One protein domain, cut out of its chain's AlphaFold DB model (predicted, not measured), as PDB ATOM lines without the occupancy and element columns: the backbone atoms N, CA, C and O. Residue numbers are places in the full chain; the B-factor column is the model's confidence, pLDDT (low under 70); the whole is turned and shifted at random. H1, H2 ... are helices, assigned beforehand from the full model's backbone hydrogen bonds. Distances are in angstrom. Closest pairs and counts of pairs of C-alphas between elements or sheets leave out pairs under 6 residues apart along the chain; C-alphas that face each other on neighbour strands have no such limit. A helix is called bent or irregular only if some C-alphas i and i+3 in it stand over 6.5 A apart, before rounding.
ATOM      1  N   VAL A  48     119.583  35.314 -54.221       54.31
ATOM      2  CA  VAL A  48     119.907  33.897 -54.465       54.31
ATOM      3  C   VAL A  48     118.650  33.006 -54.421       54.31
ATOM      4  O   VAL A  48     118.698  31.828 -54.767       54.31
ATOM      5  N   HIS A  49     117.486  33.577 -54.091       47.66
ATOM      6  CA  HIS A  49     116.224  32.869 -53.878       47.66
ATOM      7  C   HIS A  49     115.598  32.174 -55.102       47.66
ATOM      8  O   HIS A  49     114.692  31.374 -54.898       47.66
ATOM      9  N   HIS A  50     116.036  32.421 -56.346       46.81
ATOM     10  CA  HIS A  50     115.334  31.867 -57.524       46.81
ATOM     11  C   HIS A  50     116.186  31.224 -58.627       46.81
ATOM     12  O   HIS A  50     115.615  30.565 -59.492       46.81
ATOM     13  N   LEU A  51     117.513  31.389 -58.654       48.16
ATOM     14  CA  LEU A  51     118.286  31.091 -59.875       48.16
ATOM     15  C   LEU A  51     119.309  29.962 -59.779       48.16
ATOM     16  O   LEU A  51     119.891  29.600 -60.798       48.16
ATOM     17  N   LEU A  52     119.551  29.390 -58.602       48.41
ATOM     18  CA  LEU A  52     120.651  28.443 -58.437       48.41
ATOM     19  C   LEU A  52     120.146  27.149 -57.806       48.41
ATOM     20  O   LEU A  52     120.280  26.897 -56.611       48.41
ATOM     21  N   GLU A  53     119.629  26.280 -58.675       53.50
ATOM     22  CA  GLU A  53     120.062  24.882 -58.657       53.50
ATOM     23  C   GLU A  53     121.586  24.938 -58.479       53.50
ATOM     24  O   GLU A  53     122.265  25.527 -59.311       53.50
ATOM     25  N   VAL A  54     122.105  24.559 -57.316       53.00
ATOM     26  CA  VAL A  54     123.474  24.881 -56.887       53.00
ATOM     27  C   VAL A  54     124.485  24.451 -57.961       53.00
ATOM     28  O   VAL A  54     124.749  23.263 -58.113       53.00
ATOM     29  N   ARG A  55     125.026  25.400 -58.740       55.50
ATOM     30  CA  ARG A  55     125.983  25.098 -59.826       55.50
ATOM     31  C   ARG A  55     127.425  25.462 -59.493       55.50
ATOM     32  O   ARG A  55     128.321  25.046 -60.219       55.50
ATOM     33  N   ASN A  56     127.665  26.260 -58.449       68.38
ATOM     34  CA  ASN A  56     129.016  26.641 -58.039       68.38
ATOM     35  C   ASN A  56     129.117  26.951 -56.536       68.38
ATOM     36  O   ASN A  56     128.124  27.240 -55.867       68.38
ATOM     37  N   LEU A  57     130.347  26.901 -56.024       67.88
ATOM     38  CA  LEU A  57     130.682  27.055 -54.608       67.88
ATOM     39  C   LEU A  57     130.279  28.417 -54.022       67.88
ATOM     40  O   LEU A  57     129.820  28.492 -52.884       67.88
ATOM     41  N   SER A  58     130.412  29.488 -54.805       68.25
ATOM     42  CA  SER A  58     130.055  30.846 -54.379       68.25
ATOM     43  C   SER A  58     128.564  30.962 -54.071       68.25
ATOM     44  O   SER A  58     128.191  31.527 -53.050       68.25
ATOM     45  N   ALA A  59     127.705  30.361 -54.902       69.06
ATOM     46  CA  ALA A  59     126.267  30.314 -54.653       69.06
ATOM     47  C   ALA A  59     125.926  29.613 -53.328       69.06
ATOM     48  O   ALA A  59     125.036  30.062 -52.610       69.06
ATOM     49  N   CYS A  60     126.639  28.536 -52.989       70.31
ATOM     50  CA  CYS A  60     126.468  27.860 -51.706       70.31
ATOM     51  C   CYS A  60     126.860  28.731 -50.523       70.31
ATOM     52  O   CYS A  60     126.113  28.774 -49.553       70.31
ATOM     53  N   LEU A  61     128.004  29.416 -50.600       71.25
ATOM     54  CA  LEU A  61     128.465  30.300 -49.530       71.25
ATOM     55  C   LEU A  61     127.454  31.416 -49.259       71.25
ATOM     56  O   LEU A  61     127.039  31.581 -48.118       71.25
ATOM     57  N   PHE A  62     126.956  32.081 -50.306       71.62
ATOM     58  CA  PHE A  62     125.928  33.110 -50.134       71.62
ATOM     59  C   PHE A  62     124.646  32.560 -49.508       71.62
ATOM     60  O   PHE A  62     124.050  33.201 -48.649       71.62
ATOM     61  N   ARG A  63     124.213  31.355 -49.898       71.75
ATOM     62  CA  ARG A  63     123.033  30.740 -49.281       71.75
ATOM     63  C   ARG A  63     123.269  30.271 -47.845       71.75
ATOM     64  O   ARG A  63     122.313  30.273 -47.081       71.75
ATOM     65  N   LEU A  64     124.488  29.862 -47.481       72.19
ATOM     66  CA  LEU A  64     124.838  29.578 -46.084       72.19
ATOM     67  C   LEU A  64     124.699  30.848 -45.241       72.19
ATOM     68  O   LEU A  64     124.041  30.811 -44.205       72.19
ATOM     69  N   GLU A  65     125.256  31.967 -45.707       68.25
ATOM     70  CA  GLU A  65     125.193  33.254 -45.000       68.25
ATOM     71  C   GLU A  65     123.768  33.816 -44.909       68.25
ATOM     72  O   GLU A  65     123.398  34.390 -43.890       68.25
ATOM     73  N   GLN A  66     122.946  33.612 -45.942       68.88
ATOM     74  CA  GLN A  66     121.543  34.046 -45.964       68.88
ATOM     75  C   GLN A  66     120.577  33.072 -45.272       68.88
ATOM     76  O   GLN A  66     119.384  33.365 -45.193       68.88
ATOM     77  N   SER A  67     121.045  31.907 -44.810       70.38
ATOM     78  CA  SER A  67     120.152  30.893 -44.244       70.38
ATOM     79  C   SER A  67     119.485  31.395 -42.964       70.38
ATOM     80  O   SER A  67     120.121  31.911 -42.047       70.38
ATOM     81  N   THR A  68     118.163  31.245 -42.910       66.38
ATOM     82  CA  THR A  68     117.336  31.811 -41.833       66.38
ATOM     83  C   THR A  68     117.216  30.907 -40.607       66.38
ATOM     84  O   THR A  68     116.617  31.305 -39.611       66.38
ATOM     85  N   GLY A  69     117.783  29.696 -40.645       75.06
ATOM     86  CA  GLY A  69     117.771  28.827 -39.478       75.06
ATOM     87  C   GLY A  69     118.538  27.505 -39.600       75.06
ATOM     88  O   GLY A  69     118.945  27.100 -40.692       75.06
ATOM     89  N   PRO A  70     118.681  26.791 -38.469       76.38
ATOM     90  CA  PRO A  70     119.495  25.579 -38.325       76.38
ATOM     91  C   PRO A  70     119.168  24.472 -39.330       76.38
ATOM     92  O   PRO A  70     120.060  23.815 -39.856       76.38
ATOM     93  N   VAL A  71     117.879  24.266 -39.615       77.50
ATOM     94  CA  VAL A  71     117.409  23.193 -40.505       77.50
ATOM     95  C   VAL A  71     117.826  23.452 -41.953       77.50
ATOM     96  O   VAL A  71     118.353  22.554 -42.608       77.50
ATOM     97  N   GLU A  72     117.637  24.680 -42.442       78.31
ATOM     98  CA  GLU A  72     118.032  25.067 -43.802       78.31
ATOM     99  C   GLU A  72     119.551  24.954 -43.983       78.31
ATOM    100  O   GLU A  72     120.028  24.461 -45.007       78.31
ATOM    101  N   LEU A  73     120.304  25.343 -42.955       79.62
ATOM    102  CA  LEU A  73     121.758  25.285 -42.937       79.62
ATOM    103  C   LEU A  73     122.281  23.835 -43.017       79.62
ATOM    104  O   LEU A  73     123.195  23.560 -43.799       79.62
ATOM    105  N   ILE A  74     121.669  22.888 -42.291       80.69
ATOM    106  CA  ILE A  74     122.004  21.453 -42.385       80.69
ATOM    107  C   ILE A  74     121.698  20.908 -43.783       80.69
ATOM    108  O   ILE A  74     122.548  20.249 -44.386       80.69
ATOM    109  N   GLU A  75     120.499  21.165 -44.314       80.06
ATOM    110  CA  GLU A  75     120.109  20.669 -45.638       80.06
ATOM    111  C   GLU A  75     121.039  21.185 -46.734       80.06
ATOM    112  O   GLU A  75     121.425  20.436 -47.636       80.06
ATOM    113  N   LEU A  76     121.407  22.463 -46.660       80.44
ATOM    114  CA  LEU A  76     122.290  23.070 -47.636       80.44
ATOM    115  C   LEU A  76     123.711  22.515 -47.540       80.44
ATOM    116  O   LEU A  76     124.309  22.200 -48.570       80.44
ATOM    117  N   GLY A  77     124.223  22.329 -46.324       83.06
ATOM    118  CA  GLY A  77     125.514  21.690 -46.106       83.06
ATOM    119  C   GLY A  77     125.552  20.244 -46.612       83.06
ATOM    120  O   GLY A  77     126.523  19.863 -47.257       83.06
ATOM    121  N   LEU A  78     124.484  19.456 -46.417       83.69
ATOM    122  CA  LEU A  78     124.389  18.087 -46.947       83.69
ATOM    123  C   LEU A  78     124.404  18.060 -48.479       83.69
ATOM    124  O   LEU A  78     125.129  17.261 -49.071       83.69
ATOM    125  N   ARG A  79     123.644  18.949 -49.131       81.69
ATOM    126  CA  ARG A  79     123.639  19.074 -50.601       81.69
ATOM    127  C   ARG A  79     125.008  19.493 -51.128       81.69
ATOM    128  O   ARG A  79     125.462  18.959 -52.137       81.69
ATOM    129  N   LEU A  80     125.669  20.428 -50.444       83.19
ATOM    130  CA  LEU A  80     127.007  20.875 -50.812       83.19
ATOM    131  C   LEU A  80     128.041  19.758 -50.631       83.19
ATOM    132  O   LEU A  80     128.863  19.562 -51.521       83.19
ATOM    133  N   ASN A  81     127.970  18.998 -49.537       85.88
ATOM    134  CA  ASN A  81     128.851  17.857 -49.310       85.88
ATOM    135  C   ASN A  81     128.683  16.792 -50.409       85.88
ATOM    136  O   ASN A  81     129.669  16.380 -51.013       85.88
ATOM    137  N   GLN A  82     127.440  16.427 -50.744       84.12
ATOM    138  CA  GLN A  82     127.142  15.492 -51.841       84.12
ATOM    139  C   GLN A  82     127.664  15.985 -53.191       84.12
ATOM    140  O   GLN A  82     128.179  15.199 -53.980       84.12
ATOM    141  N   TRP A  83     127.544  17.285 -53.469       83.38
ATOM    142  CA  TRP A  83     128.085  17.868 -54.691       83.38
ATOM    143  C   TRP A  83     129.618  17.814 -54.716       83.38
ATOM    144  O   TRP A  83     130.190  17.404 -55.722       83.38
ATOM    145  N   MET A  84     130.291  18.147 -53.610       85.25
ATOM    146  CA  MET A  84     131.752  18.061 -53.513       85.25
ATOM    147  C   MET A  84     132.275  16.623 -53.611       85.25
ATOM    148  O   MET A  84     133.361  16.415 -54.133       85.25
ATOM    149  N   GLU A  85     131.516  15.624 -53.153       85.50
ATOM    150  CA  GLU A  85     131.877  14.206 -53.292       85.50
ATOM    151  C   GLU A  85     131.928  13.729 -54.752       85.50
ATOM    152  O   GLU A  85     132.528  12.691 -55.025       85.50
ATOM    153  N   THR A  86     131.343  14.476 -55.698       84.38
ATOM    154  CA  THR A  86     131.399  14.130 -57.129       84.38
ATOM    155  C   THR A  86     132.762  14.386 -57.779       84.38
ATOM    156  O   THR A  86     133.015  13.856 -58.861       84.38
ATOM    157  N   ASP A  87     133.637  15.166 -57.138       84.12
ATOM    158  CA  ASP A  87     134.960  15.529 -57.647       84.12
ATOM    159  C   ASP A  87     136.032  15.293 -56.571       84.12
ATOM    160  O   ASP A  87     136.100  16.002 -55.565       84.12
ATOM    161  N   GLU A  88     136.911  14.309 -56.788       83.06
ATOM    162  CA  GLU A  88     138.012  14.012 -55.859       83.06
ATOM    163  C   GLU A  88     138.975  15.198 -55.670       83.06
ATOM    164  O   GLU A  88     139.579  15.333 -54.603       83.06
ATOM    165  N   GLY A  89     139.072  16.105 -56.652       87.94
ATOM    166  CA  GLY A  89     139.861  17.334 -56.557       87.94
ATOM    167  C   GLY A  89     139.355  18.320 -55.497       87.94
ATOM    168  O   GLY A  89     140.078  19.243 -55.124       87.94
ATOM    169  N   MET A  90     138.144  18.118 -54.969       84.44
ATOM    170  CA  MET A  90     137.527  18.968 -53.946       84.44
ATOM    171  C   MET A  90     137.713  18.438 -52.518       84.44
ATOM    172  O   MET A  90     137.147  19.002 -51.583       84.44
ATOM    173  N   ALA A  91     138.506  17.381 -52.305       86.12
ATOM    174  CA  ALA A  91     138.692  16.781 -50.981       86.12
ATOM    175  C   ALA A  91     139.260  17.762 -49.934       86.12
ATOM    176  O   ALA A  91     138.774  17.796 -48.799       86.12
ATOM    177  N   ASP A  92     140.242  18.583 -50.317       87.81
ATOM    178  CA  ASP A  92     140.826  19.601 -49.435       87.81
ATOM    179  C   ASP A  92     139.817  20.716 -49.132       87.81
ATOM    180  O   ASP A  92     139.601  21.060 -47.971       87.81
ATOM    181  N   MET A  93     139.096  21.189 -50.154       85.44
ATOM    182  CA  MET A  93     138.022  22.173 -49.986       85.44
ATOM    183  C   MET A  93     136.925  21.645 -49.050       85.44
ATOM    184  O   MET A  93     136.463  22.354 -48.162       85.44
ATOM    185  N   ARG A  94     136.535  20.374 -49.183       87.00
ATOM    186  CA  ARG A  94     135.552  19.727 -48.303       87.00
ATOM    187  C   ARG A  94     136.010  19.730 -46.844       87.00
ATOM    188  O   ARG A  94     135.203  19.943 -45.940       87.00
ATOM    189  N   LYS A  95     137.306  19.511 -46.602       87.94
ATOM    190  CA  LYS A  95     137.901  19.584 -45.262       87.94
ATOM    191  C   LYS A  95     137.875  21.014 -44.717       87.94
ATOM    192  O   LYS A  95     137.508  21.197 -43.557       87.94
ATOM    193  N   ASP A  96     138.203  22.005 -45.537       87.75
ATOM    194  CA  ASP A  96     138.159  23.416 -45.140       87.75
ATOM    195  C   ASP A  96     136.732  23.863 -44.803       87.75
ATOM    196  O   ASP A  96     136.509  24.508 -43.779       87.75
ATOM    197  N   PHE A  97     135.744  23.443 -45.595       84.88
ATOM    198  CA  PHE A  97     134.330  23.688 -45.306       84.88
ATOM    199  C   PHE A  97     133.871  23.013 -44.013       84.88
ATOM    200  O   PHE A  97     133.148  23.629 -43.231       84.88
ATOM    201  N   SER A  98     134.326  21.786 -43.753       87.88
ATOM    202  CA  SER A  98     134.064  21.092 -42.489       87.88
ATOM    203  C   SER A  98     134.600  21.884 -41.290       87.88
ATOM    204  O   SER A  98     133.875  22.115 -40.322       87.88
ATOM    205  N   LEU A  99     135.836  22.386 -41.380       87.38
ATOM    206  CA  LEU A  99     136.438  23.216 -40.333       87.38
ATOM    207  C   LEU A  99     135.733  24.567 -40.184       87.38
ATOM    208  O   LEU A  99     135.555  25.041 -39.062       87.38
ATOM    209  N   PHE A 100     135.341  25.204 -41.286       83.62
ATOM    210  CA  PHE A 100     134.600  26.462 -41.253       83.62
ATOM    211  C   PHE A 100     133.252  26.296 -40.544       83.62
ATOM    212  O   PHE A 100     132.895  27.128 -39.707       83.62
ATOM    213  N   PHE A 101     132.548  25.197 -40.828       82.56
ATOM    214  CA  PHE A 101     131.277  24.862 -40.199       82.56
ATOM    215  C   PHE A 101     131.420  24.754 -38.677       82.56
ATOM    216  O   PHE A 101     130.736  25.472 -37.949       82.56
ATOM    217  N   ASP A 102     132.369  23.947 -38.197       83.38
ATOM    218  CA  ASP A 102     132.577  23.729 -36.761       83.38
ATOM    219  C   ASP A 102     133.051  24.992 -36.025       83.38
ATOM    220  O   ASP A 102     132.596  25.277 -34.919       83.38
ATOM    221  N   ASN A 103     133.960  25.765 -36.628       81.38
ATOM    222  CA  ASN A 103     134.635  26.864 -35.928       81.38
ATOM    223  C   ASN A 103     133.927  28.219 -36.043       81.38
ATOM    224  O   ASN A 103     134.167  29.096 -35.209       81.38
ATOM    225  N   THR A 104     133.098  28.408 -37.072       76.00
ATOM    226  CA  THR A 104     132.469  29.707 -37.365       76.00
ATOM    227  C   THR A 104     130.965  29.660 -37.160       76.00
ATOM    228  O   THR A 104     130.429  30.488 -36.431       76.00
ATOM    229  N   LEU A 105     130.279  28.689 -37.767       71.56
ATOM    230  CA  LEU A 105     128.814  28.646 -37.764       71.56
ATOM    231  C   LEU A 105     128.239  28.056 -36.465       71.56
ATOM    232  O   LEU A 105     127.144  28.439 -36.054       71.56
ATOM    233  N   MET A 106     128.977  27.154 -35.804       74.06
ATOM    234  CA  MET A 106     128.471  26.357 -34.670       74.06
ATOM    235  C   MET A 106     128.971  26.770 -33.292       74.06
ATOM    236  O   MET A 106     128.679  26.097 -32.306       74.06
ATOM    237  N   ARG A 107     129.706  27.878 -33.203       65.00
ATOM    238  CA  ARG A 107     130.433  28.251 -31.986       65.00
ATOM    239  C   ARG A 107     129.535  28.550 -30.776       65.00
ATOM    240  O   ARG A 107     129.964  28.283 -29.660       65.00
ATOM    241  N   ASP A 108     128.314  29.033 -31.002       66.50
ATOM    242  CA  ASP A 108     127.426  29.566 -29.954       66.50
ATOM    243  C   ASP A 108     125.973  29.043 -30.056       66.50
ATOM    244  O   ASP A 108     125.027  29.756 -29.736       66.50
ATOM    245  N   GLN A 109     125.767  27.812 -30.544       70.00
ATOM    246  CA  GLN A 109     124.423  27.221 -30.667       70.00
ATOM    247  C   GLN A 109     124.048  26.401 -29.421       70.00
ATOM    248  O   GLN A 109     124.789  25.495 -29.037       70.00
ATOM    249  N   ASP A 110     122.870  26.658 -28.841       76.06
ATOM    250  CA  ASP A 110     122.350  25.913 -27.680       76.06
ATOM    251  C   ASP A 110     122.060  24.440 -28.012       76.06
ATOM    252  O   ASP A 110     122.305  23.538 -27.206       76.06
ATOM    253  N   ILE A 111     121.576  24.178 -29.230       78.50
ATOM    254  CA  ILE A 111     121.382  22.827 -29.758       78.50
ATOM    255  C   ILE A 111     122.507  22.540 -30.764       78.50
ATOM    256  O   ILE A 111     122.540  23.158 -31.836       78.50
ATOM    257  N   PRO A 112     123.401  21.573 -30.476       77.75
ATOM    258  CA  PRO A 112     124.502  21.229 -31.365       77.75
ATOM    259  C   PRO A 112     124.005  20.804 -32.746       77.75
ATOM    260  O   PRO A 112     123.312  19.793 -32.898       77.75
ATOM    261  N   ILE A 113     124.397  21.560 -33.765       81.19
ATOM    262  CA  ILE A 113     124.087  21.243 -35.154       81.19
ATOM    263  C   ILE A 113     125.152  20.265 -35.671       81.19
ATOM    264  O   ILE A 113     126.345  20.562 -35.605       81.19
ATOM    265  N   PRO A 114     124.759  19.088 -36.185       85.12
ATOM    266  CA  PRO A 114     125.713  18.128 -36.723       85.12
ATOM    267  C   PRO A 114     126.422  18.682 -37.957       85.12
ATOM    268  O   PRO A 114     125.775  19.219 -38.855       85.12
ATOM    269  N   ASN A 115     127.738  18.489 -38.027       86.88
ATOM    270  CA  ASN A 115     128.528  18.876 -39.187       86.88
ATOM    271  C   ASN A 115     128.193  17.977 -40.399       86.88
ATOM    272  O   ASN A 115     128.452  16.769 -40.351       86.88
ATOM    273  N   PRO A 116     127.649  18.538 -41.495       86.00
ATOM    274  CA  PRO A 116     127.174  17.775 -42.647       86.00
ATOM    275  C   PRO A 116     128.301  17.180 -43.504       86.00
ATOM    276  O   PRO A 116     128.033  16.336 -44.356       86.00
ATOM    277  N   PHE A 117     129.552  17.591 -43.274       86.56
ATOM    278  CA  PHE A 117     130.743  17.088 -43.964       86.56
ATOM    279  C   PHE A 117     131.388  15.884 -43.252       86.56
ATOM    280  O   PHE A 117     132.385  15.340 -43.731       86.56
ATOM    281  N   LEU A 118     130.846  15.451 -42.106       82.31
ATOM    282  CA  LEU A 118     131.322  14.285 -41.358       82.31
ATOM    283  C   LEU A 118     130.412  13.075 -41.616       82.31
ATOM    284  O   LEU A 118     129.354  12.937 -41.012       82.31
ATOM    285  N   GLY A 119     130.823  12.193 -42.531       69.88
ATOM    286  CA  GLY A 119     129.993  11.087 -43.019       69.88
ATOM    287  C   GLY A 119     129.651   9.988 -41.998       69.88
ATOM    288  O   GLY A 119     130.363   9.753 -41.021       69.88
ATOM    289  N   GLY A 120     128.555   9.271 -42.281       67.69
ATOM    290  CA  GLY A 120     128.153   8.019 -41.624       67.69
ATOM    291  C   GLY A 120     126.653   7.930 -41.317       67.69
ATOM    292  O   GLY A 120     125.955   8.936 -41.258       67.69
TER     293      GLY A 120
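Overview. This is residues 48 to 120 of the 190 residues of the protein "Putative transposase, YhgA-like" of Euryarchaeota archaeon ADurb.Bin294 (UniProt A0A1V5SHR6). Three helices stand side by side in a small, loose up-and-down bundle: H1, H2 and H3 run in turn opposite ways, with H2 touching both others and H1 and H3 near each other, the three making a triangle when seen end on. After H3 the last stretch, residues 106 to 120, has no named element and folds back toward H2 and H3, while residues 48 to 56 form a loop leading into H1. The printed part has 73 residues with three named helices in the order H1, H2, H3 and no named strand, and the class is all helix. The whole is compact, with a radius of gyration of the C-alphas of 12.0 A, and the C-alphas span 33 by 29 by 19 A along their three main axes.

Along the chain. H1 is residues 57 to 65, beginning at C-alpha 57 at (130.682, 27.055, -54.608), and is 12.7 A from first to last C-alpha. H2 is residues 70 to 84, 20.9 A long, with C-alpha 70 at (119.495, 25.579, -38.325). H3 is residues 88 to 105, 25.0 A long, ending at C-alpha 105 at (128.814, 28.646, -37.764). H3 has the most residues, 18, and is irregular: C-alphas 89 and 92 are 7.5 A apart, where about 5 A is found in a regular helix.

Arrangement. H1 and H2 touch, and their closest C-alphas, those of Leu 64 and Leu 73, are 6.1 A apart. Their lines stand at a shallow tilt of 11 degrees and run opposite ways, and the two form a helical hairpin. H2 touches H3 with residues 81 to 84 alone, and H3 touches H2 with residues 90 to 94 alone. The closest C-alphas of H2 and H3 are those of Met 84 and Met 90, 5.9 A apart. These two helices also form a helical hairpin, with a shallow tilt of 17 degrees, opposite ways. H1 and H3 are near each other, with 5 pairs of C-alphas within 10 A. In H1 and H2 every O i to N i+4 pair is within hydrogen-bond range, and in H3 12 of 14 are.

Size, cuts and confidence. The C-alphas of Gly 89 and Asp 110 are the two farthest apart, at 34.8 A, and those of Val 48 and Gly 120, the first and last printed, are 30.0 A apart. The printed part has no cut. The links from H1 to H2 and from H2 to H3 are tight, with 4 and 3 residues between. The mean pLDDT of the printed part is 75.8, and 19 residues are under 70: residues 48 to 59, 65 to 66, 68, 107 to 108, and 119 to 120.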